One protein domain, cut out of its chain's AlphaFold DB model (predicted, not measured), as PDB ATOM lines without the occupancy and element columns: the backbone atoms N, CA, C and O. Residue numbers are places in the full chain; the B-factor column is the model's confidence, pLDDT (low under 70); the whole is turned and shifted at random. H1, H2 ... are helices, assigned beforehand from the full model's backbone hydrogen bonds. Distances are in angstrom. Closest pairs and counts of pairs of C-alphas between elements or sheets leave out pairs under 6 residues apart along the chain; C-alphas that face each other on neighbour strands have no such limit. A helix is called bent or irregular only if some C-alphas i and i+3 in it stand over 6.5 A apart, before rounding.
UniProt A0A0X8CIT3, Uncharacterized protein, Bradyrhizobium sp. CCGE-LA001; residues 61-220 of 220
ATOM      1  N   PHE A  61     240.074 254.821 218.493       59.94
ATOM      2  CA  PHE A  61     240.072 256.265 218.282       59.94
ATOM      3  C   PHE A  61     238.755 256.812 217.704       59.94
ATOM      4  O   PHE A  61     238.353 257.920 218.058       59.94
ATOM      5  N   ALA A  62     238.055 256.063 216.848       62.78
ATOM      6  CA  ALA A  62     236.748 256.468 216.328       62.78
ATOM      7  C   ALA A  62     235.647 256.364 217.399       62.78
ATOM      8  O   ALA A  62     234.773 257.225 217.456       62.78
ATOM      9  N   SER A  63     235.711 255.366 218.292       69.25
ATOM     10  CA  SER A  63     234.769 255.269 219.416       69.25
ATOM     11  C   SER A  63     235.013 256.365 220.457       69.25
ATOM     12  O   SER A  63     234.065 257.023 220.880       69.25
ATOM     13  N   VAL A  64     236.273 256.649 220.806       69.38
ATOM     14  CA  VAL A  64     236.621 257.733 221.744       69.38
ATOM     15  C   VAL A  64     236.204 259.104 221.209       69.38
ATOM     16  O   VAL A  64     235.654 259.909 221.958       69.38
ATOM     17  N   THR A  65     236.414 259.380 219.919       71.88
ATOM     18  CA  THR A  65     236.000 260.662 219.323       71.88
ATOM     19  C   THR A  65     234.480 260.805 219.244       71.88
ATOM     20  O   THR A  65     233.972 261.892 219.512       71.88
ATOM     21  N   ALA A  66     233.743 259.721 218.975       75.88
ATOM     22  CA  ALA A  66     232.281 259.720 219.038       75.88
ATOM     23  C   ALA A  66     231.767 259.989 220.463       75.88
ATOM     24  O   ALA A  66     230.912 260.854 220.646       75.88
ATOM     25  N   ILE A  67     232.339 259.327 221.478       75.31
ATOM     26  CA  ILE A  67     231.998 259.557 222.892       75.31
ATOM     27  C   ILE A  67     232.291 261.008 223.290       75.31
ATOM     28  O   ILE A  67     231.483 261.626 223.980       75.31
ATOM     29  N   LEU A  68     233.420 261.570 222.848       76.62
ATOM     30  CA  LEU A  68     233.810 262.941 223.175       76.62
ATOM     31  C   LEU A  68     232.906 263.984 222.501       76.62
ATOM     32  O   LEU A  68     232.525 264.967 223.136       76.62
ATOM     33  N   GLY A  69     232.534 263.763 221.238       76.31
ATOM     34  CA  GLY A  69     231.581 264.621 220.530       76.31
ATOM     35  C   GLY A  69     230.199 264.603 221.183       76.31
ATOM     36  O   GLY A  69     229.576 265.648 221.366       76.31
ATOM     37  N   ASP A  70     229.756 263.428 221.617       80.69
ATOM     38  CA  ASP A  70     228.495 263.259 222.332       80.69
ATOM     39  C   ASP A  70     228.552 263.895 223.740       80.69
ATOM     40  O   ASP A  70     227.634 264.608 224.146       80.69
ATOM     41  N   ALA A  71     229.684 263.771 224.446       77.12
ATOM     42  CA  ALA A  71     229.929 264.460 225.720       77.12
ATOM     43  C   ALA A  71     229.814 265.977 225.578       77.12
ATOM     44  O   ALA A  71     229.211 266.644 226.418       77.12
ATOM     45  N   PHE A  72     230.369 266.519 224.494       76.50
ATOM     46  CA  PHE A  72     230.292 267.939 224.186       76.50
ATOM     47  C   PHE A  72     228.853 268.373 223.877       76.50
ATOM     48  O   PHE A  72     228.409 269.414 224.360       76.50
ATOM     49  N   GLY A  73     228.090 267.545 223.155       80.88
ATOM     50  CA  GLY A  73     226.659 267.753 222.924       80.88
ATOM     51  C   GLY A  73     225.851 267.804 224.223       80.88
ATOM     52  O   GLY A  73     225.083 268.744 224.429       80.88
ATOM     53  N   TYR A  74     226.078 266.855 225.138       77.75
ATOM     54  CA  TYR A  74     225.463 266.848 226.471       77.75
ATOM     55  C   TYR A  74     225.880 268.067 227.300       77.75
ATOM     56  O   TYR A  74     225.026 268.716 227.906       77.75
ATOM     57  N   ALA A  75     227.164 268.425 227.297       79.06
ATOM     58  CA  ALA A  75     227.664 269.595 228.012       79.06
ATOM     59  C   ALA A  75     227.028 270.896 227.499       79.06
ATOM     60  O   ALA A  75     226.631 271.738 228.306       79.06
ATOM     61  N   ILE A  76     226.865 271.047 226.179       82.44
ATOM     62  CA  ILE A  76     226.171 272.195 225.582       82.44
ATOM     63  C   ILE A  76     224.688 272.173 225.946       82.44
ATOM     64  O   ILE A  76     224.175 273.178 226.431       82.44
ATOM     65  N   LEU A  77     223.996 271.051 225.737       84.50
ATOM     66  CA  LEU A  77     222.559 270.940 225.985       84.50
ATOM     67  C   LEU A  77     222.231 271.247 227.449       84.50
ATOM     68  O   LEU A  77     221.451 272.156 227.736       84.50
ATOM     69  N   PHE A  78     222.861 270.536 228.382       81.50
ATOM     70  CA  PHE A  78     222.640 270.745 229.808       81.50
ATOM     71  C   PHE A  78     223.221 272.072 230.300       81.50
ATOM     72  O   PHE A  78     222.701 272.625 231.265       81.50
ATOM     73  N   GLY A  79     224.224 272.633 229.616       78.44
ATOM     74  CA  GLY A  79     224.711 273.994 229.838       78.44
ATOM     75  C   GLY A  79     223.687 275.064 229.462       78.44
ATOM     76  O   GLY A  79     223.451 275.980 230.248       78.44
ATOM     77  N   ILE A  80     223.014 274.923 228.318       82.56
ATOM     78  CA  ILE A  80     221.917 275.810 227.901       82.56
ATOM     79  C   ILE A  80     220.748 275.688 228.878       82.56
ATOM     80  O   ILE A  80     220.231 276.701 229.345       82.56
ATOM     81  N   VAL A  81     220.358 274.464 229.241       80.69
ATOM     82  CA  VAL A  81     219.299 274.231 230.234       80.69
ATOM     83  C   VAL A  81     219.691 274.852 231.580       80.69
ATOM     84  O   VAL A  81     218.915 275.604 232.160       80.69
ATOM     85  N   ALA A  82     220.913 274.635 232.060       81.31
ATOM     86  CA  ALA A  82     221.407 275.252 233.289       81.31
ATOM     87  C   ALA A  82     221.375 276.784 233.243       81.31
ATOM     88  O   ALA A  82     221.012 277.417 234.236       81.31
ATOM     89  N   LEU A  83     221.698 277.378 232.091       83.31
ATOM     90  CA  LEU A  83     221.626 278.821 231.882       83.31
ATOM     91  C   LEU A  83     220.176 279.327 231.934       83.31
ATOM     92  O   LEU A  83     219.910 280.312 232.620       83.31
ATOM     93  N   LEU A  84     219.240 278.627 231.279       84.88
ATOM     94  CA  LEU A  84     217.808 278.956 231.282       84.88
ATOM     95  C   LEU A  84     217.208 278.899 232.691       84.88
ATOM     96  O   LEU A  84     216.476 279.799 233.093       84.88
ATOM     97  N   PHE A  85     217.551 277.863 233.454       78.81
ATOM     98  CA  PHE A  85     217.085 277.689 234.830       78.81
ATOM     99  C   PHE A  85     217.921 278.471 235.854       78.81
ATOM    100  O   PHE A  85     217.613 278.434 237.045       78.81
ATOM    101  N   ARG A  86     218.993 279.150 235.412       82.94
ATOM    102  CA  ARG A  86     219.993 279.826 236.256       82.94
ATOM    103  C   ARG A  86     220.447 278.957 237.440       82.94
ATOM    104  O   ARG A  86     220.678 279.445 238.544       82.94
ATOM    105  N   SER A  87     220.558 277.654 237.206       75.25
ATOM    106  CA  SER A  87     220.796 276.637 238.227       75.25
ATOM    107  C   SER A  87     221.894 275.693 237.766       75.25
ATOM    108  O   SER A  87     221.996 275.376 236.586       75.25
ATOM    109  N   ARG A  88     222.719 275.216 238.701       78.50
ATOM    110  CA  ARG A  88     223.756 274.207 238.422       78.50
ATOM    111  C   ARG A  88     223.198 272.784 238.397       78.50
ATOM    112  O   ARG A  88     223.870 271.880 237.915       78.50
ATOM    113  N   VAL A  89     221.964 272.590 238.867       74.69
ATOM    114  CA  VAL A  89     221.307 271.277 238.937       74.69
ATOM    115  C   VAL A  89     221.272 270.569 237.574       74.69
ATOM    116  O   VAL A  89     221.695 269.416 237.523       74.69
ATOM    117  N   PRO A  90     220.883 271.218 236.455       78.38
ATOM    118  CA  PRO A  90     220.878 270.557 235.153       78.38
ATOM    119  C   PRO A  90     222.267 270.102 234.692       78.38
ATOM    120  O   PRO A  90     222.362 269.061 234.056       78.38
ATOM    121  N   LEU A  91     223.349 270.803 235.054       79.06
ATOM    122  CA  LEU A  91     224.711 270.355 234.731       79.06
ATOM    123  C   LEU A  91     225.066 269.057 235.459       79.06
ATOM    124  O   LEU A  91     225.609 268.144 234.841       79.06
ATOM    125  N   TYR A  92     224.738 268.953 236.749       76.62
ATOM    126  CA  TYR A  92     224.996 267.734 237.517       76.62
ATOM    127  C   TYR A  92     224.143 266.566 237.019       76.62
ATOM    128  O   TYR A  92     224.653 265.459 236.867       76.62
ATOM    129  N   VAL A  93     222.867 266.817 236.707       75.50
ATOM    130  CA  VAL A  93     221.972 265.810 236.122       75.50
ATOM    131  C   VAL A  93     222.484 265.361 234.754       75.50
ATOM    132  O   VAL A  93     222.530 264.165 234.488       75.50
ATOM    133  N   GLY A  94     222.926 266.290 233.905       77.62
ATOM    134  CA  GLY A  94     223.502 265.973 232.600       77.62
ATOM    135  C   GLY A  94     224.770 265.133 232.701       77.62
ATOM    136  O   GLY A  94     224.905 264.142 231.985       77.62
ATOM    137  N   ALA A  95     225.665 265.477 233.632       78.38
ATOM    138  CA  ALA A  95     226.850 264.677 233.924       78.38
ATOM    139  C   ALA A  95     226.468 263.277 234.421       78.38
ATOM    140  O   ALA A  95     227.009 262.290 233.935       78.38
ATOM    141  N   PHE A  96     225.495 263.168 235.329       76.69
ATOM    142  CA  PHE A  96     225.001 261.879 235.804       76.69
ATOM    143  C   PHE A  96     224.447 261.015 234.666       76.69
ATOM    144  O   PHE A  96     224.866 259.872 234.525       76.69
ATOM    145  N   VAL A  97     223.558 261.561 233.829       76.31
ATOM    146  CA  VAL A  97     222.959 260.834 232.696       76.31
ATOM    147  C   VAL A  97     224.033 260.379 231.713       76.31
ATOM    148  O   VAL A  97     223.993 259.244 231.250       76.31
ATOM    149  N   PHE A  98     225.019 261.233 231.434       76.94
ATOM    150  CA  PHE A  98     226.123 260.888 230.547       76.94
ATOM    151  C   PHE A  98     227.014 259.777 231.126       76.94
ATOM    152  O   PHE A  98     227.384 258.852 230.404       76.94
ATOM    153  N   LEU A  99     227.360 259.847 232.419       74.00
ATOM    154  CA  LEU A  99     228.213 258.848 233.071       74.00
ATOM    155  C   LEU A  99     227.488 257.519 233.320       74.00
ATOM    156  O   LEU A  99     228.132 256.477 233.288       74.00
ATOM    157  N   ALA A 100     226.180 257.540 233.577       74.81
ATOM    158  CA  ALA A 100     225.386 256.357 233.907       74.81
ATOM    159  C   ALA A 100     224.926 255.545 232.677       74.81
ATOM    160  O   ALA A 100     224.270 254.515 232.834       74.81
ATOM    161  N   ASP A 101     225.254 255.989 231.462       76.50
ATOM    162  CA  ASP A 101     224.839 255.338 230.221       76.50
ATOM    163  C   ASP A 101     225.648 254.048 229.967       76.50
ATOM    164  O   ASP A 101     226.817 254.072 229.571       76.50
ATOM    165  N   GLY A 102     225.018 252.895 230.211       70.38
ATOM    166  CA  GLY A 102     225.624 251.561 230.103       70.38
ATOM    167  C   GLY A 102     226.345 251.297 228.770       70.38
ATOM    168  O   GLY A 102     227.519 250.929 228.800       70.38
ATOM    169  N   PRO A 103     225.702 251.512 227.609       74.00
ATOM    170  CA  PRO A 103     226.340 251.444 226.292       74.00
ATOM    171  C   PRO A 103     227.612 252.294 226.141       74.00
ATOM    172  O   PRO A 103     228.569 251.873 225.485       74.00
ATOM    173  N   ARG A 104     227.667 253.485 226.754       70.69
ATOM    174  CA  ARG A 104     228.865 254.345 226.702       70.69
ATOM    175  C   ARG A 104     229.979 253.802 227.574       70.69
ATOM    176  O   ARG A 104     231.128 253.811 227.142       70.69
ATOM    177  N   ILE A 105     229.640 253.305 228.764       73.75
ATOM    178  CA  ILE A 105     230.588 252.633 229.660       73.75
ATOM    179  C   ILE A 105     231.227 251.447 228.925       73.75
ATOM    180  O   ILE A 105     232.452 251.324 228.903       73.75
ATOM    181  N   GLU A 106     230.425 250.620 228.251       76.75
ATOM    182  CA  GLU A 106     230.919 249.490 227.453       76.75
ATOM    183  C   GLU A 106     231.803 249.929 226.283       76.75
ATOM    184  O   GLU A 106     232.844 249.322 226.046       76.75
ATOM    185  N   SER A 107     231.426 250.995 225.571       70.50
ATOM    186  CA  SER A 107     232.218 251.530 224.458       70.50
ATOM    187  C   SER A 107     233.555 252.121 224.927       70.50
ATOM    188  O   SER A 107     234.594 251.878 224.310       70.50
ATOM    189  N   ALA A 108     233.563 252.828 226.062       74.06
ATOM    190  CA  ALA A 108     234.768 253.389 226.668       74.06
ATOM    191  C   ALA A 108     235.725 252.294 227.168       74.06
ATOM    192  O   ALA A 108     236.927 252.352 226.910       74.06
ATOM    193  N   LEU A 109     235.202 251.261 227.832       73.69
ATOM    194  CA  LEU A 109     235.995 250.110 228.277       73.69
ATOM    195  C   LEU A 109     236.475 249.271 227.089       73.69
ATOM    196  O   LEU A 109     237.643 248.879 227.045       73.69
ATOM    197  N   GLY A 110     235.631 249.116 226.069       72.75
ATOM    198  CA  GLY A 110     235.985 248.500 224.797       72.75
ATOM    199  C   GLY A 110     237.117 249.235 224.077       72.75
ATOM    200  O   GLY A 110     237.984 248.583 223.496       72.75
ATOM    201  N   ALA A 111     237.173 250.568 224.169       70.38
ATOM    202  CA  ALA A 111     238.269 251.371 223.623       70.38
ATOM    203  C   ALA A 111     239.607 251.144 224.355       70.38
ATOM    204  O   ALA A 111     240.664 251.217 223.735       70.38
ATOM    205  N   ILE A 112     239.567 250.815 225.650       69.44
ATOM    206  CA  ILE A 112     240.743 250.449 226.463       69.44
ATOM    207  C   ILE A 112     241.136 248.968 226.241       69.44
ATOM    208  O   ILE A 112     242.173 248.509 226.714       69.44
ATOM    209  N   GLY A 113     240.342 248.216 225.469       68.06
ATOM    210  CA  GLY A 113     240.565 246.799 225.169       68.06
ATOM    211  C   GLY A 113     239.847 245.837 226.118       68.06
ATOM    212  O   GLY A 113     240.025 244.626 226.005       68.06
ATOM    213  N   ILE A 114     239.011 246.346 227.025       69.62
ATOM    214  CA  ILE A 114     238.205 245.541 227.946       69.62
ATOM    215  C   ILE A 114     236.852 245.279 227.285       69.62
ATOM    216  O   ILE A 114     235.990 246.155 227.225       69.62
ATOM    217  N   ARG A 115     236.662 244.064 226.763       71.56
ATOM    218  CA  ARG A 115     235.370 243.620 226.227       71.56
ATOM    219  C   ARG A 115     234.582 242.874 227.290       71.56
ATOM    220  O   ARG A 115     235.093 241.959 227.928       71.56
ATOM    221  N   PHE A 116     233.332 243.278 227.443       68.12
ATOM    222  CA  PHE A 116     232.386 242.619 228.318       68.12
ATOM    223  C   PHE A 116     231.718 241.459 227.601       68.12
ATOM    224  O   PHE A 116     231.161 241.631 226.520       68.12
ATOM    225  N   GLU A 117     231.780 240.288 228.225       69.62
ATOM    226  CA  GLU A 117     231.020 239.135 227.769       69.62
ATOM    227  C   GLU A 117     229.547 239.329 228.177       69.62
ATOM    228  O   GLU A 117     229.282 239.583 229.364       69.62
ATOM    229  N   PRO A 118     228.591 239.242 227.231       63.84
ATOM    230  CA  PRO A 118     227.165 239.335 227.530       63.84
ATOM    231  C   PRO A 118     226.756 238.310 228.598       63.84
ATOM    232  O   PRO A 118     227.293 237.207 228.643       63.84
ATOM    233  N   ASP A 119     225.809 238.673 229.467       61.72
ATOM    234  CA  ASP A 119     225.271 237.813 230.539       61.72
ATOM    235  C   ASP A 119     226.259 237.385 231.641       61.72
ATOM    236  O   ASP A 119     225.987 236.460 232.412       61.72
ATOM    237  N   THR A 120     227.378 238.097 231.788       66.69
ATOM    238  CA  THR A 120     228.284 237.925 232.930       66.69
ATOM    239  C   THR A 120     228.018 238.940 234.046       66.69
ATOM    240  O   THR A 120     227.493 240.026 233.827       66.69
ATOM    241  N   ILE A 121     228.396 238.584 235.277       67.31
ATOM    242  CA  ILE A 121     228.174 239.409 236.481       67.31
ATOM    243  C   ILE A 121     229.059 240.673 236.476       67.31
ATOM    244  O   ILE A 121     228.674 241.711 237.004       67.31
ATOM    245  N   GLY A 122     230.257 240.597 235.888       69.50
ATOM    246  CA  GLY A 122     231.244 241.687 235.888       69.50
ATOM    247  C   GLY A 122     230.744 243.011 235.280       69.50
ATOM    248  O   GLY A 122     230.841 244.041 235.949       69.50
ATOM    249  N   PRO A 123     230.191 243.011 234.052       74.94
ATOM    250  CA  PRO A 123     229.596 244.195 233.433       74.94
ATOM    251  C   PRO A 123     228.473 244.805 234.284       74.94
ATOM    252  O   PRO A 123     228.411 246.027 234.425       74.94
ATOM    253  N   ASP A 124     227.625 243.967 234.889       72.19
ATOM    254  CA  ASP A 124     226.506 244.406 235.731       72.19
ATOM    255  C   ASP A 124     227.005 245.115 237.003       72.19
ATOM    256  O   ASP A 124     226.485 246.177 237.357       72.19
ATOM    257  N   ILE A 125     228.073 244.610 237.639       75.81
ATOM    258  CA  ILE A 125     228.726 245.286 238.776       75.81
ATOM    259  C   ILE A 125     229.274 246.649 238.350       75.81
ATOM    260  O   ILE A 125     229.074 247.639 239.048       75.81
ATOM    261  N   ILE A 126     229.975 246.727 237.218       76.69
ATOM    262  CA  ILE A 126     230.636 247.972 236.803       76.69
ATOM    263  C   ILE A 126     229.593 249.037 236.463       76.69
ATOM    264  O   ILE A 126     229.668 250.150 236.982       76.69
ATOM    265  N   LYS A 127     228.578 248.690 235.667       76.62
ATOM    266  CA  LYS A 127     227.485 249.610 235.320       76.62
ATOM    267  C   LYS A 127     226.695 250.054 236.550       76.62
ATOM    268  O   LYS A 127     226.449 251.248 236.706       76.62
ATOM    269  N   SER A 128     226.335 249.123 237.439       75.50
ATOM    270  CA  SER A 128     225.606 249.460 238.666       75.50
ATOM    271  C   SER A 128     226.462 250.321 239.601       75.50
ATOM    272  O   SER A 128     225.961 251.280 240.176       75.50
ATOM    273  N   SER A 129     227.775 250.084 239.680       72.81
ATOM    274  CA  SER A 129     228.701 250.899 240.482       72.81
ATOM    275  C   SER A 129     228.798 252.328 239.971       72.81
ATOM    276  O   SER A 129     228.647 253.267 240.752       72.81
ATOM    277  N   VAL A 130     228.964 252.513 238.660       79.81
ATOM    278  CA  VAL A 130     228.983 253.850 238.051       79.81
ATOM    279  C   VAL A 130     227.639 254.556 238.253       79.81
ATOM    280  O   VAL A 130     227.622 255.737 238.600       79.81
ATOM    281  N   PHE A 131     226.524 253.833 238.121       79.75
ATOM    282  CA  PHE A 131     225.188 254.359 238.394       79.75
ATOM    283  C   PHE A 131     225.030 254.813 239.855       79.75
ATOM    284  O   PHE A 131     224.676 255.964 240.105       79.75
ATOM    285  N   TRP A 132     225.333 253.956 240.834       77.69
ATOM    286  CA  TRP A 132     225.207 254.288 242.257       77.69
ATOM    287  C   TRP A 132     226.164 255.399 242.679       77.69
ATOM    288  O   TRP A 132     225.771 256.304 243.416       77.69
ATOM    289  N   PHE A 133     227.399 255.373 242.180       76.19
ATOM    290  CA  PHE A 133     228.377 256.422 242.433       76.19
ATOM    291  C   PHE A 133     227.900 257.758 241.868       76.19
ATOM    292  O   PHE A 133     227.867 258.754 242.590       76.19
ATOM    293  N   GLY A 134     227.478 257.771 240.603       79.50
ATOM    294  CA  GLY A 134     226.942 258.957 239.946       79.50
ATOM    295  C   GLY A 134     225.710 259.501 240.665       79.50
ATOM    296  O   GLY A 134     225.585 260.711 240.817       79.50
ATOM    297  N   TRP A 135     224.835 258.624 241.160       79.06
ATOM    298  CA  TRP A 135     223.632 259.009 241.891       79.06
ATOM    299  C   TRP A 135     223.958 259.663 243.238       79.06
ATOM    300  O   TRP A 135     223.453 260.744 243.543       79.06
ATOM    301  N   ILE A 136     224.839 259.055 244.039       75.25
ATOM    302  CA  ILE A 136     225.248 259.631 245.330       75.25
ATOM    303  C   ILE A 136     226.018 260.938 245.102       75.25
ATOM    304  O   ILE A 136     225.762 261.929 245.785       75.25
ATOM    305  N   ALA A 137     226.908 260.982 244.107       78.00
ATOM    306  CA  ALA A 137     227.633 262.195 243.734       78.00
ATOM    307  C   ALA A 137     226.685 263.307 243.256       78.00
ATOM    308  O   ALA A 137     226.891 264.474 243.599       78.00
ATOM    309  N   LEU A 138     225.631 262.957 242.513       81.06
ATOM    310  CA  LEU A 138     224.581 263.880 242.093       81.06
ATOM    311  C   LEU A 138     223.872 264.474 243.310       81.06
ATOM    312  O   LEU A 138     223.794 265.696 243.410       81.06
ATOM    313  N   LEU A 139     223.425 263.636 244.252       78.50
ATOM    314  CA  LEU A 139     222.774 264.082 245.488       78.50
ATOM    315  C   LEU A 139     223.672 265.023 246.302       78.50
ATOM    316  O   LEU A 139     223.235 266.099 246.704       78.50
ATOM    317  N   VAL A 140     224.945 264.660 246.483       77.75
ATOM    318  CA  VAL A 140     225.930 265.508 247.177       77.75
ATOM    319  C   VAL A 140     226.127 266.840 246.447       77.75
ATOM    320  O   VAL A 140     226.233 267.875 247.098       77.75
ATOM    321  N   SER A 141     226.138 266.839 245.112       76.81
ATOM    322  CA  SER A 141     226.361 268.047 244.305       76.81
ATOM    323  C   SER A 141     225.163 268.994 244.289       76.81
ATOM    324  O   SER A 141     225.342 270.209 244.217       76.81
ATOM    325  N   ILE A 142     223.938 268.462 244.345       77.62
ATOM    326  CA  ILE A 142     222.728 269.292 244.361       77.62
ATOM    327  C   ILE A 142     222.352 269.758 245.763       77.62
ATOM    328  O   ILE A 142     221.543 270.674 245.845       77.62
ATOM    329  N   ARG A 143     222.935 269.190 246.832       74.75
ATOM    330  CA  ARG A 143     222.531 269.400 248.235       74.75
ATOM    331  C   ARG A 143     222.339 270.874 248.623       74.75
ATOM    332  O   ARG A 143     221.385 271.204 249.315       74.75
ATOM    333  N   ASP A 144     223.214 271.756 248.135       74.19
ATOM    334  CA  ASP A 144     223.221 273.182 248.487       74.19
ATOM    335  C   ASP A 144     222.165 273.979 247.689       74.19
ATOM    336  O   ASP A 144     221.908 275.148 247.967       74.19
ATOM    337  N   ALA A 145     221.548 273.349 246.686       75.56
ATOM    338  CA  ALA A 145     220.502 273.900 245.829       75.56
ATOM    339  C   ALA A 145     219.107 273.313 246.129       75.56
ATOM    340  O   ALA A 145     218.157 273.592 245.393       75.56
ATOM    341  N   VAL A 146     218.969 272.488 247.175       75.88
ATOM    342  CA  VAL A 146     217.721 271.779 247.486       75.88
ATOM    343  C   VAL A 146     216.847 272.565 248.480       75.88
ATOM    344  O   VAL A 146     217.379 273.191 249.397       75.88
ATOM    345  N   PRO A 147     215.503 272.544 248.349       76.81
ATOM    346  CA  PRO A 147     214.603 273.181 249.308       76.81
ATOM    347  C   PRO A 147     214.782 272.679 250.747       76.81
ATOM    348  O   PRO A 147     215.046 271.500 250.976       76.81
ATOM    349  N   ALA A 148     214.517 273.548 251.728       77.00
ATOM    350  CA  ALA A 148     214.717 273.265 253.155       77.00
ATOM    351  C   ALA A 148     213.989 272.006 253.673       77.00
ATOM    352  O   ALA A 148     214.473 271.357 254.592       77.00
ATOM    353  N   TRP A 149     212.856 271.625 253.076       75.88
ATOM    354  CA  TRP A 149     212.116 270.414 253.452       75.88
ATOM    355  C   TRP A 149     212.769 269.113 252.956       75.88
ATOM    356  O   TRP A 149     212.526 268.052 253.525       75.88
ATOM    357  N   LEU A 150     213.611 269.184 251.919       72.00
ATOM    358  CA  LEU A 150     214.410 268.058 251.427       72.00
ATOM    359  C   LEU A 150     215.819 268.031 252.029       72.00
ATOM    360  O   LEU A 150     216.506 267.025 251.885       72.00
ATOM    361  N   ALA A 151     216.269 269.110 252.674       73.38
ATOM    362  CA  ALA A 151     217.585 269.162 253.305       73.38
ATOM    363  C   ALA A 151     217.834 268.000 254.296       73.38
ATOM    364  O   ALA A 151     218.925 267.436 254.252       73.38
ATOM    365  N   PRO A 152     216.846 267.550 255.104       74.94
ATOM    366  CA  PRO A 152     217.005 266.371 255.960       74.94
ATOM    367  C   PRO A 152     217.194 265.061 255.189       74.94
ATOM    368  O   PRO A 152     217.632 264.085 255.774       74.94
ATOM    369  N   TRP A 153     216.843 265.028 253.901       69.62
ATOM    370  CA  TRP A 153     216.967 263.861 253.029       69.62
ATOM    371  C   TRP A 153     218.251 263.871 252.194       69.62
ATOM    372  O   TRP A 153     218.467 262.958 251.401       69.62
ATOM    373  N   MET A 154     219.097 264.895 252.329       76.31
ATOM    374  CA  MET A 154     220.377 264.943 251.627       76.31
ATOM    375  C   MET A 154     221.422 264.080 252.343       76.31
ATOM    376  O   MET A 154     221.461 264.057 253.574       76.31
ATOM    377  N   PRO A 155     222.289 263.374 251.593       68.81
ATOM    378  CA  PRO A 155     223.341 262.575 252.197       68.81
ATOM    379  C   PRO A 155     224.285 263.468 253.024       68.81
ATOM    380  O   PRO A 155     224.609 264.584 252.597       68.81
ATOM    381  N   PRO A 156     224.752 262.988 254.191       71.81
ATOM    382  CA  PRO A 156     225.684 263.729 255.032       71.81
ATOM    383  C   PRO A 156     227.020 263.957 254.320       71.81
ATOM    384  O   PRO A 156     227.331 263.333 253.302       71.81
ATOM    385  N   THR A 157     227.847 264.849 254.871       72.94
ATOM    386  CA  THR A 157     229.222 265.084 254.404       72.94
ATOM    387  C   THR A 157     230.079 263.833 254.585       72.94
ATOM    388  O   THR A 157     230.747 263.660 255.601       72.94
ATOM    389  N   LEU A 158     230.055 262.954 253.589       70.88
ATOM    390  CA  LEU A 158     230.871 261.749 253.505       70.88
ATOM    391  C   LEU A 158     232.145 262.030 252.706       70.88
ATOM    392  O   LEU A 158     232.168 262.871 251.807       70.88
ATOM    393  N   SER A 159     233.220 261.305 253.017       79.69
ATOM    394  CA  SER A 159     234.430 261.345 252.195       79.69
ATOM    395  C   SER A 159     234.165 260.701 250.828       79.69
ATOM    396  O   SER A 159     233.390 259.750 250.717       79.69
ATOM    397  N   TRP A 160     234.849 261.165 249.779       73.06
ATOM    398  CA  TRP A 160     234.748 260.569 248.437       73.06
ATOM    399  C   TRP A 160     235.076 259.069 248.421       73.06
ATOM    400  O   TRP A 160     234.482 258.315 247.657       73.06
ATOM    401  N   SER A 161     235.969 258.629 249.315       71.62
ATOM    402  CA  SER A 161     236.285 257.212 249.521       71.62
ATOM    403  C   SER A 161     235.097 256.432 250.096       71.62
ATOM    404  O   SER A 161     234.757 255.365 249.588       71.62
ATOM    405  N   ALA A 162     234.399 256.987 251.097       72.44
ATOM    406  CA  ALA A 162     233.198 256.368 251.657       72.44
ATOM    407  C   ALA A 162     232.066 256.285 250.621       72.44
ATOM    408  O   ALA A 162     231.428 255.243 250.498       72.44
ATOM    409  N   ILE A 163     231.869 257.345 249.827       73.50
ATOM    410  CA  ILE A 163     230.891 257.369 248.726       73.50
ATOM    411  C   ILE A 163     231.196 256.261 247.710       73.50
ATOM    412  O   ILE A 163     230.302 255.496 247.347       73.50
ATOM    413  N   GLY A 164     232.460 256.134 247.294       72.81
ATOM    414  CA  GLY A 164     232.902 255.063 246.401       72.81
ATOM    415  C   GLY A 164     232.677 253.667 246.988       72.81
ATOM    416  O   GLY A 164     232.169 252.786 246.297       72.81
ATOM    417  N   GLY A 165     232.988 253.473 248.272       72.81
ATOM    418  CA  GLY A 165     232.777 252.201 248.968       72.81
ATOM    419  C   GLY A 165     231.302 251.795 249.052       72.81
ATOM    420  O   GLY A 165     230.964 250.647 248.770       72.81
ATOM    421  N   ILE A 166     230.414 252.739 249.379       74.06
ATOM    422  CA  ILE A 166     228.963 252.503 249.441       74.06
ATOM    423  C   ILE A 166     228.414 252.175 248.050       74.06
ATOM    424  O   ILE A 166     227.674 251.203 247.897       74.06
ATOM    425  N   ALA A 167     228.814 252.940 247.030       76.25
ATOM    426  CA  ALA A 167     228.421 252.682 245.648       76.25
ATOM    427  C   ALA A 167     228.849 251.282 245.183       76.25
ATOM    428  O   ALA A 167     228.050 250.557 244.588       76.25
ATOM    429  N   LEU A 168     230.074 250.868 245.516       74.81
ATOM    430  CA  LEU A 168     230.580 249.540 245.186       74.81
ATOM    431  C   LEU A 168     229.805 248.429 245.909       74.81
ATOM    432  O   LEU A 168     229.440 247.437 245.283       74.81
ATOM    433  N   ALA A 169     229.522 248.586 247.205       72.50
ATOM    434  CA  ALA A 169     228.744 247.609 247.967       72.50
ATOM    435  C   ALA A 169     227.332 247.423 247.387       72.50
ATOM    436  O   ALA A 169     226.851 246.296 247.259       72.50
ATOM    437  N   LEU A 170     226.693 248.520 246.973       75.25
ATOM    438  CA  LEU A 170     225.381 248.491 246.326       75.25
ATOM    439  C   LEU A 170     225.422 247.852 244.951       75.25
ATOM    440  O   LEU A 170     224.530 247.082 244.617       75.25
ATOM    441  N   ALA A 171     226.465 248.124 244.176       74.94
ATOM    442  CA  ALA A 171     226.661 247.486 242.887       74.94
ATOM    443  C   ALA A 171     226.836 245.972 243.009       74.94
ATOM    444  O   ALA A 171     226.268 245.216 242.224       74.94
ATOM    445  N   ILE A 172     227.594 245.524 244.015       71.56
ATOM    446  CA  ILE A 172     227.761 244.100 244.325       71.56
ATOM    447  C   ILE A 172     226.410 243.488 244.706       71.56
ATOM    448  O   ILE A 172     226.058 242.427 244.192       71.56
ATOM    449  N   PHE A 173     225.641 244.158 245.568       75.12
ATOM    450  CA  PHE A 173     224.304 243.711 245.946       75.12
ATOM    451  C   PHE A 173     223.356 243.638 244.743       75.12
ATOM    452  O   PHE A 173     222.698 242.620 244.556       75.12
ATOM    453  N   ASP A 174     223.315 244.672 243.902       72.81
ATOM    454  CA  ASP A 174     222.460 244.738 242.714       72.81
ATOM    455  C   ASP A 174     222.822 243.638 241.707       72.81
ATOM    456  O   ASP A 174     221.943 242.955 241.187       72.81
ATOM    457  N   ALA A 175     224.117 243.387 241.498       73.12
ATOM    458  CA  ALA A 175     224.586 242.304 240.639       73.12
ATOM    459  C   ALA A 175     224.265 240.911 241.212       73.12
ATOM    460  O   ALA A 175     223.856 240.016 240.471       73.12
ATOM    461  N   LEU A 176     224.399 240.716 242.529       71.62
ATOM    462  CA  LEU A 176     223.995 239.480 243.211       71.62
ATOM    463  C   LEU A 176     222.485 239.256 243.126       71.62
ATOM    464  O   LEU A 176     222.043 238.127 242.901       71.62
ATOM    465  N   ALA A 177     221.702 240.317 243.291       70.81
ATOM    466  CA  ALA A 177     220.254 240.290 243.202       70.81
ATOM    467  C   ALA A 177     219.800 240.009 241.750       70.81
ATOM    468  O   ALA A 177     218.944 239.152 241.524       70.81
ATOM    469  N   ALA A 178     220.448 240.616 240.750       70.44
ATOM    470  CA  ALA A 178     220.203 240.330 239.337       70.44
ATOM    471  C   ALA A 178     220.561 238.876 238.994       70.44
ATOM    472  O   ALA A 178     219.798 238.184 238.320       70.44
ATOM    473  N   LEU A 179     221.684 238.372 239.515       67.56
ATOM    474  CA  LEU A 179     222.088 236.977 239.360       67.56
ATOM    475  C   LEU A 179     221.092 236.016 240.013       67.56
ATOM    476  O   LEU A 179     220.761 234.989 239.423       67.56
ATOM    477  N   THR A 180     220.612 236.325 241.220       68.06
ATOM    478  CA  THR A 180     219.616 235.483 241.894       68.06
ATOM    479  C   THR A 180     218.327 235.453 241.098       68.06
ATOM    480  O   THR A 180     217.854 234.357 240.838       68.06
ATOM    481  N   VAL A 181     217.825 236.593 240.615       66.69
ATOM    482  CA  VAL A 181     216.635 236.651 239.749       66.69
ATOM    483  C   VAL A 181     216.841 235.871 238.449       66.69
ATOM    484  O   VAL A 181     215.975 235.085 238.073       66.69
ATOM    485  N   ARG A 182     218.000 235.992 237.791       67.56
ATOM    486  CA  ARG A 182     218.330 235.185 236.598       67.56
ATOM    487  C   ARG A 182     218.348 233.683 236.905       67.56
ATOM    488  O   ARG A 182     218.008 232.873 236.046       67.56
ATOM    489  N   ARG A 183     218.730 233.300 238.127       66.19
ATOM    490  CA  ARG A 183     218.859 231.901 238.557       66.19
ATOM    491  C   ARG A 183     217.557 231.308 239.104       66.19
ATOM    492  O   ARG A 183     217.348 230.108 238.959       66.19
ATOM    493  N   THR A 184     216.685 232.118 239.702       59.47
ATOM    494  CA  THR A 184     215.399 231.695 240.284       59.47
ATOM    495  C   THR A 184     214.203 231.957 239.369       59.47
ATOM    496  O   THR A 184     213.199 231.256 239.482       59.47
ATOM    497  N   GLY A 185     214.307 232.885 238.415       58.66
ATOM    498  CA  GLY A 185     213.279 233.180 237.410       58.66
ATOM    499  C   GLY A 185     212.771 231.951 236.638       58.66
ATOM    500  O   GLY A 185     211.555 231.779 236.535       58.66
ATOM    501  N   PRO A 186     213.643 231.024 236.184       58.44
ATOM    502  CA  PRO A 186     213.204 229.793 235.524       58.44
ATOM    503  C   PRO A 186     212.408 228.856 236.443       58.44
ATOM    504  O   PRO A 186     211.577 228.089 235.969       58.44
ATOM    505  N   TRP A 187     212.663 228.904 237.754       55.00
ATOM    506  CA  TRP A 187     212.039 228.024 238.747       55.00
ATOM    507  C   TRP A 187     210.639 228.481 239.157       55.00
ATOM    508  O   TRP A 187     209.789 227.648 239.459       55.00
ATOM    509  N   PHE A 188     210.388 229.790 239.153       56.59
ATOM    510  CA  PHE A 188     209.114 230.355 239.600       56.59
ATOM    511  C   PHE A 188     208.139 230.688 238.460       56.59
ATOM    512  O   PHE A 188     207.040 231.165 238.732       56.59
ATOM    513  N   GLY A 189     208.515 230.477 237.189       54.56
ATOM    514  CA  GLY A 189     207.685 230.844 236.027       54.56
ATOM    515  C   GLY A 189     207.402 232.351 235.919       54.56
ATOM    516  O   GLY A 189     206.603 232.790 235.095       54.56
ATOM    517  N   LEU A 190     208.061 233.143 236.762       52.00
ATOM    518  CA  LEU A 190     207.983 234.587 236.829       52.00
ATOM    519  C   LEU A 190     209.050 235.130 235.884       52.00
ATOM    520  O   LEU A 190     210.240 235.119 236.198       52.00
ATOM    521  N   THR A 191     208.623 235.620 234.723       53.72
ATOM    522  CA  THR A 191     209.439 236.425 233.804       53.72
ATOM    523  C   THR A 191     209.717 237.800 234.421       53.72
ATOM    524  O   THR A 191     209.345 238.845 233.890       53.72
ATOM    525  N   ILE A 192     210.377 237.817 235.580       54.81
ATOM    526  CA  ILE A 192     210.984 239.025 236.127       54.81
ATOM    527  C   ILE A 192     212.240 239.250 235.295       54.81
ATOM    528  O   ILE A 192     213.307 238.709 235.572       54.81
ATOM    529  N   SER A 193     212.075 240.003 234.210       58.38
ATOM    530  CA  SER A 193     213.217 240.513 233.466       58.38
ATOM    531  C   SER A 193     214.036 241.421 234.396       58.38
ATOM    532  O   SER A 193     213.434 242.211 235.133       58.38
ATOM    533  N   PRO A 194     215.376 241.360 234.366       56.38
ATOM    534  CA  PRO A 194     216.230 242.352 235.020       56.38
ATOM    535  C   PRO A 194     216.009 243.784 234.489       56.38
ATOM    536  O   PRO A 194     216.448 244.730 235.125       56.38
ATOM    537  N   ASP A 195     215.261 243.963 233.395       58.53
ATOM    538  CA  ASP A 195     214.777 245.267 232.906       58.53
ATOM    539  C   ASP A 195     213.276 245.498 233.180       58.53
ATOM    540  O   ASP A 195     212.638 246.396 232.632       58.53
ATOM    541  N   GLY A 196     212.664 244.650 234.006       64.75
ATOM    542  CA  GLY A 196     211.240 244.689 234.309       64.75
ATOM    543  C   GLY A 196     210.867 245.792 235.298       64.75
ATOM    544  O   GLY A 196     211.634 246.157 236.189       64.75
ATOM    545  N   LEU A 197     209.617 246.256 235.216       61.75
ATOM    546  CA  LEU A 197     209.054 247.261 236.128       61.75
ATOM    547  C   LEU A 197     209.224 246.868 237.610       61.75
ATOM    548  O   LEU A 197     209.540 247.699 238.460       61.75
ATOM    549  N   ILE A 198     209.092 245.577 237.917       64.50
ATOM    550  CA  ILE A 198     209.280 245.024 239.265       64.50
ATOM    551  C   ILE A 198     210.716 245.264 239.750       64.50
ATOM    552  O   ILE A 198     210.921 245.722 240.870       64.50
ATOM    553  N   TRP A 199     211.708 245.036 238.891       67.44
ATOM    554  CA  TRP A 199     213.110 245.269 239.216       67.44
ATOM    555  C   TRP A 199     213.417 246.755 239.418       67.44
ATOM    556  O   TRP A 199     214.064 247.127 240.396       67.44
ATOM    557  N   THR A 200     212.867 247.628 238.567       65.88
ATOM    558  CA  THR A 200     212.986 249.084 238.761       65.88
ATOM    559  C   THR A 200     212.355 249.544 240.079       65.88
ATOM    560  O   THR A 200     212.903 250.417 240.750       65.88
ATOM    561  N   THR A 201     211.261 248.902 240.503       69.69
ATOM    562  CA  THR A 201     210.596 249.189 241.781       69.69
ATOM    563  C   THR A 201     211.466 248.756 242.958       69.69
ATOM    564  O   THR A 201     211.643 249.521 243.901       69.69
ATOM    565  N   VAL A 202     212.078 247.570 242.890       71.12
ATOM    566  CA  VAL A 202     213.030 247.096 243.909       71.12
ATOM    567  C   VAL A 202     214.228 248.041 244.008       71.12
ATOM    568  O   VAL A 202     214.578 248.461 245.111       71.12
ATOM    569  N   LYS A 203     214.803 248.453 242.872       69.12
ATOM    570  CA  LYS A 203     215.878 249.455 242.832       69.12
ATOM    571  C   LYS A 203     215.458 250.765 243.479       69.12
ATOM    572  O   LYS A 203     216.214 251.307 244.278       69.12
ATOM    573  N   PHE A 204     214.250 251.242 243.191       70.25
ATOM    574  CA  PHE A 204     213.717 252.456 243.799       70.25
ATOM    575  C   PHE A 204     213.570 252.322 245.320       70.25
ATOM    576  O   PHE A 204     213.981 253.214 246.056       70.25
ATOM    577  N   VAL A 205     213.062 251.190 245.813       73.81
ATOM    578  CA  VAL A 205     212.939 250.927 247.256       73.81
ATOM    579  C   VAL A 205     214.309 250.870 247.932       73.81
ATOM    580  O   VAL A 205     214.484 251.476 248.987       73.81
ATOM    581  N   ILE A 206     215.298 250.209 247.322       76.31
ATOM    582  CA  ILE A 206     216.682 250.184 247.825       76.31
ATOM    583  C   ILE A 206     217.260 251.600 247.854       76.31
ATOM    584  O   ILE A 206     217.885 251.989 248.836       76.31
ATOM    585  N   LEU A 207     217.024 252.384 246.804       75.31
ATOM    586  CA  LEU A 207     217.517 253.751 246.659       75.31
ATOM    587  C   LEU A 207     216.933 254.684 247.728       75.31
ATOM    588  O   LEU A 207     217.676 255.435 248.358       75.31
ATOM    589  N   VAL A 208     215.628 254.583 247.994       73.06
ATOM    590  CA  VAL A 208     214.951 255.320 249.074       73.06
ATOM    591  C   VAL A 208     215.413 254.836 250.453       73.06
ATOM    592  O   VAL A 208     215.688 255.653 251.331       73.06
ATOM    593  N   GLY A 209     215.543 253.521 250.648       74.88
ATOM    594  CA  GLY A 209     216.008 252.932 251.905       74.88
ATOM    595  C   GLY A 209     217.447 253.324 252.243       74.88
ATOM    596  O   GLY A 209     217.739 253.677 253.382       74.88
ATOM    597  N   LEU A 210     218.335 253.341 251.248       71.56
ATOM    598  CA  LEU A 210     219.708 253.810 251.401       71.56
ATOM    599  C   LEU A 210     219.750 255.300 251.730       71.56
ATOM    600  O   LEU A 210     220.513 255.697 252.605       71.56
ATOM    601  N   LEU A 211     218.937 256.118 251.057       72.00
ATOM    602  CA  LEU A 211     218.843 257.540 251.366       72.00
ATOM    603  C   LEU A 211     218.463 257.741 252.837       72.00
ATOM    604  O   LEU A 211     219.141 258.476 253.548       72.00
ATOM    605  N   ALA A 212     217.451 257.014 253.318       72.81
ATOM    606  CA  ALA A 212     217.051 257.039 254.721       72.81
ATOM    607  C   ALA A 212     218.171 256.561 255.664       72.81
ATOM    608  O   ALA A 212     218.387 257.167 256.712       72.81
ATOM    609  N   LEU A 213     218.916 255.514 255.293       72.50
ATOM    610  CA  LEU A 213     220.026 254.992 256.094       72.50
ATOM    611  C   LEU A 213     221.197 255.981 256.169       72.50
ATOM    612  O   LEU A 213     221.773 256.166 257.237       72.50
ATOM    613  N   LEU A 214     221.539 256.629 255.054       68.38
ATOM    614  CA  LEU A 214     222.584 257.651 254.980       68.38
ATOM    615  C   LEU A 214     222.230 258.866 255.831       68.38
ATOM    616  O   LEU A 214     223.090 259.381 256.537       68.38
ATOM    617  N   VAL A 215     220.966 259.286 255.796       66.38
ATOM    618  CA  VAL A 215     220.444 260.334 256.677       66.38
ATOM    619  C   VAL A 215     220.596 259.918 258.138       66.38
ATOM    620  O   VAL A 215     221.175 260.664 258.920       66.38
ATOM    621  N   LEU A 216     220.161 258.706 258.497       66.38
ATOM    622  CA  LEU A 216     220.231 258.207 259.872       66.38
ATOM    623  C   LEU A 216     221.678 258.122 260.390       66.38
ATOM    624  O   LEU A 216     221.966 258.527 261.514       66.38
ATOM    625  N   LEU A 217     222.599 257.635 259.552       63.78
ATOM    626  CA  LEU A 217     224.018 257.502 259.885       63.78
ATOM    627  C   LEU A 217     224.731 258.862 259.962       63.78
ATOM    628  O   LEU A 217     225.726 258.986 260.664       63.78
ATOM    629  N   GLY A 218     224.230 259.870 259.246       56.69
ATOM    630  CA  GLY A 218     224.718 261.248 259.301       56.69
ATOM    631  C   GLY A 218     224.195 262.071 260.475       56.69
ATOM    632  O   GLY A 218     224.735 263.140 260.746       56.69
ATOM    633  N   THR A 219     223.139 261.601 261.144       55.12
ATOM    634  CA  THR A 219     222.572 262.224 262.352       55.12
ATOM    635  C   THR A 219     223.137 261.665 263.662       55.12
ATOM    636  O   THR A 219     222.764 262.160 264.726       55.12
ATOM    637  N   ALA A 220     223.993 260.640 263.589       46.34
ATOM    638  CA  ALA A 220     224.711 260.049 264.721       46.34
ATOM    639  C   ALA A 220     226.082 260.714 264.913       46.34
ATOM    640  O   ALA A 220     226.475 260.890 266.087       46.34
TER     641      ALA A 220
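AT A GLANCE: This is residues 61 to 220 of the 220 residues of an uncharacterized protein of Bradyrhizobium sp. CCGE-LA001 (UniProt A0A0X8CIT3). A row of three helices, H1, H2 and H4, runs in alternating directions with H4 in the middle of the domain; the longest helix, H5, crosses H4, and H6 is near both H4 and H5. Short H3 packs on the first turns of H1. The printed part has 160 residues with six named helices, H1 to H6 in chain order, and no named strand; the class is all helix. It is compact, with a radius of gyration of the C-alphas of 17.6 A and spans of 51 by 48 by 29 A.

IN THESE COORDINATES: H1, residues 61 to 84, starts at C-alpha 61 (240.072, 256.265, 218.282) and is 34.3 A long. H2 is residues 89 to 99 and H3 residues 102 to 111. H4, residues 121 to 145, is 36.5 A long and irregular: C-alphas 141 and 144 are 7.3 A apart. H5, residues 160 to 188, is 40.6 A long, has a kink of 29 degrees near residue 182 and is only just irregular, with C-alphas 183 and 186 6.8 A apart. H6, residues 197 to 218, is 31.3 A long and ends at C-alpha 218 (224.718, 261.248, 259.301).

HOW THE PARTS SIT: H1, with residues 71 to 82 alone, touches H2 in a helical hairpin at a shallow tilt of 17 degrees; the closest C-alphas, of Ala 82 and Pro 90, are 5.1 A apart. H1, with residues 61 to 67 alone, touches H3, closest at the C-alphas of Ser 63 and Ala 111, 6.7 A. H2 and H4 touch, opposite ways at a shallow tilt of 9 degrees, closest at the C-alphas of Phe 96 and Gly 134, 5.4 A. H4 and H5 touch, opposite ways at a steep tilt of 46 degrees, closest at the C-alphas of Ser 129 and Ala 171, 4.6 A. H5 and H6 are near each other, with 13 pairs of C-alphas within 10 A. Every O i to N i+4 pair is within hydrogen-bond range in H1, H2, H3 and H6; in H4 19 of 21 are, in H5 23 of 25.

THE WHOLE: The C-alphas farthest apart, of Arg 86 and Trp 187, are 52.5 A apart. The printed part has no cut; the link from H4 to H5 is long. Mean pLDDT of the printed part is 72.0, with 47 residues under 70, among them 179 to 201.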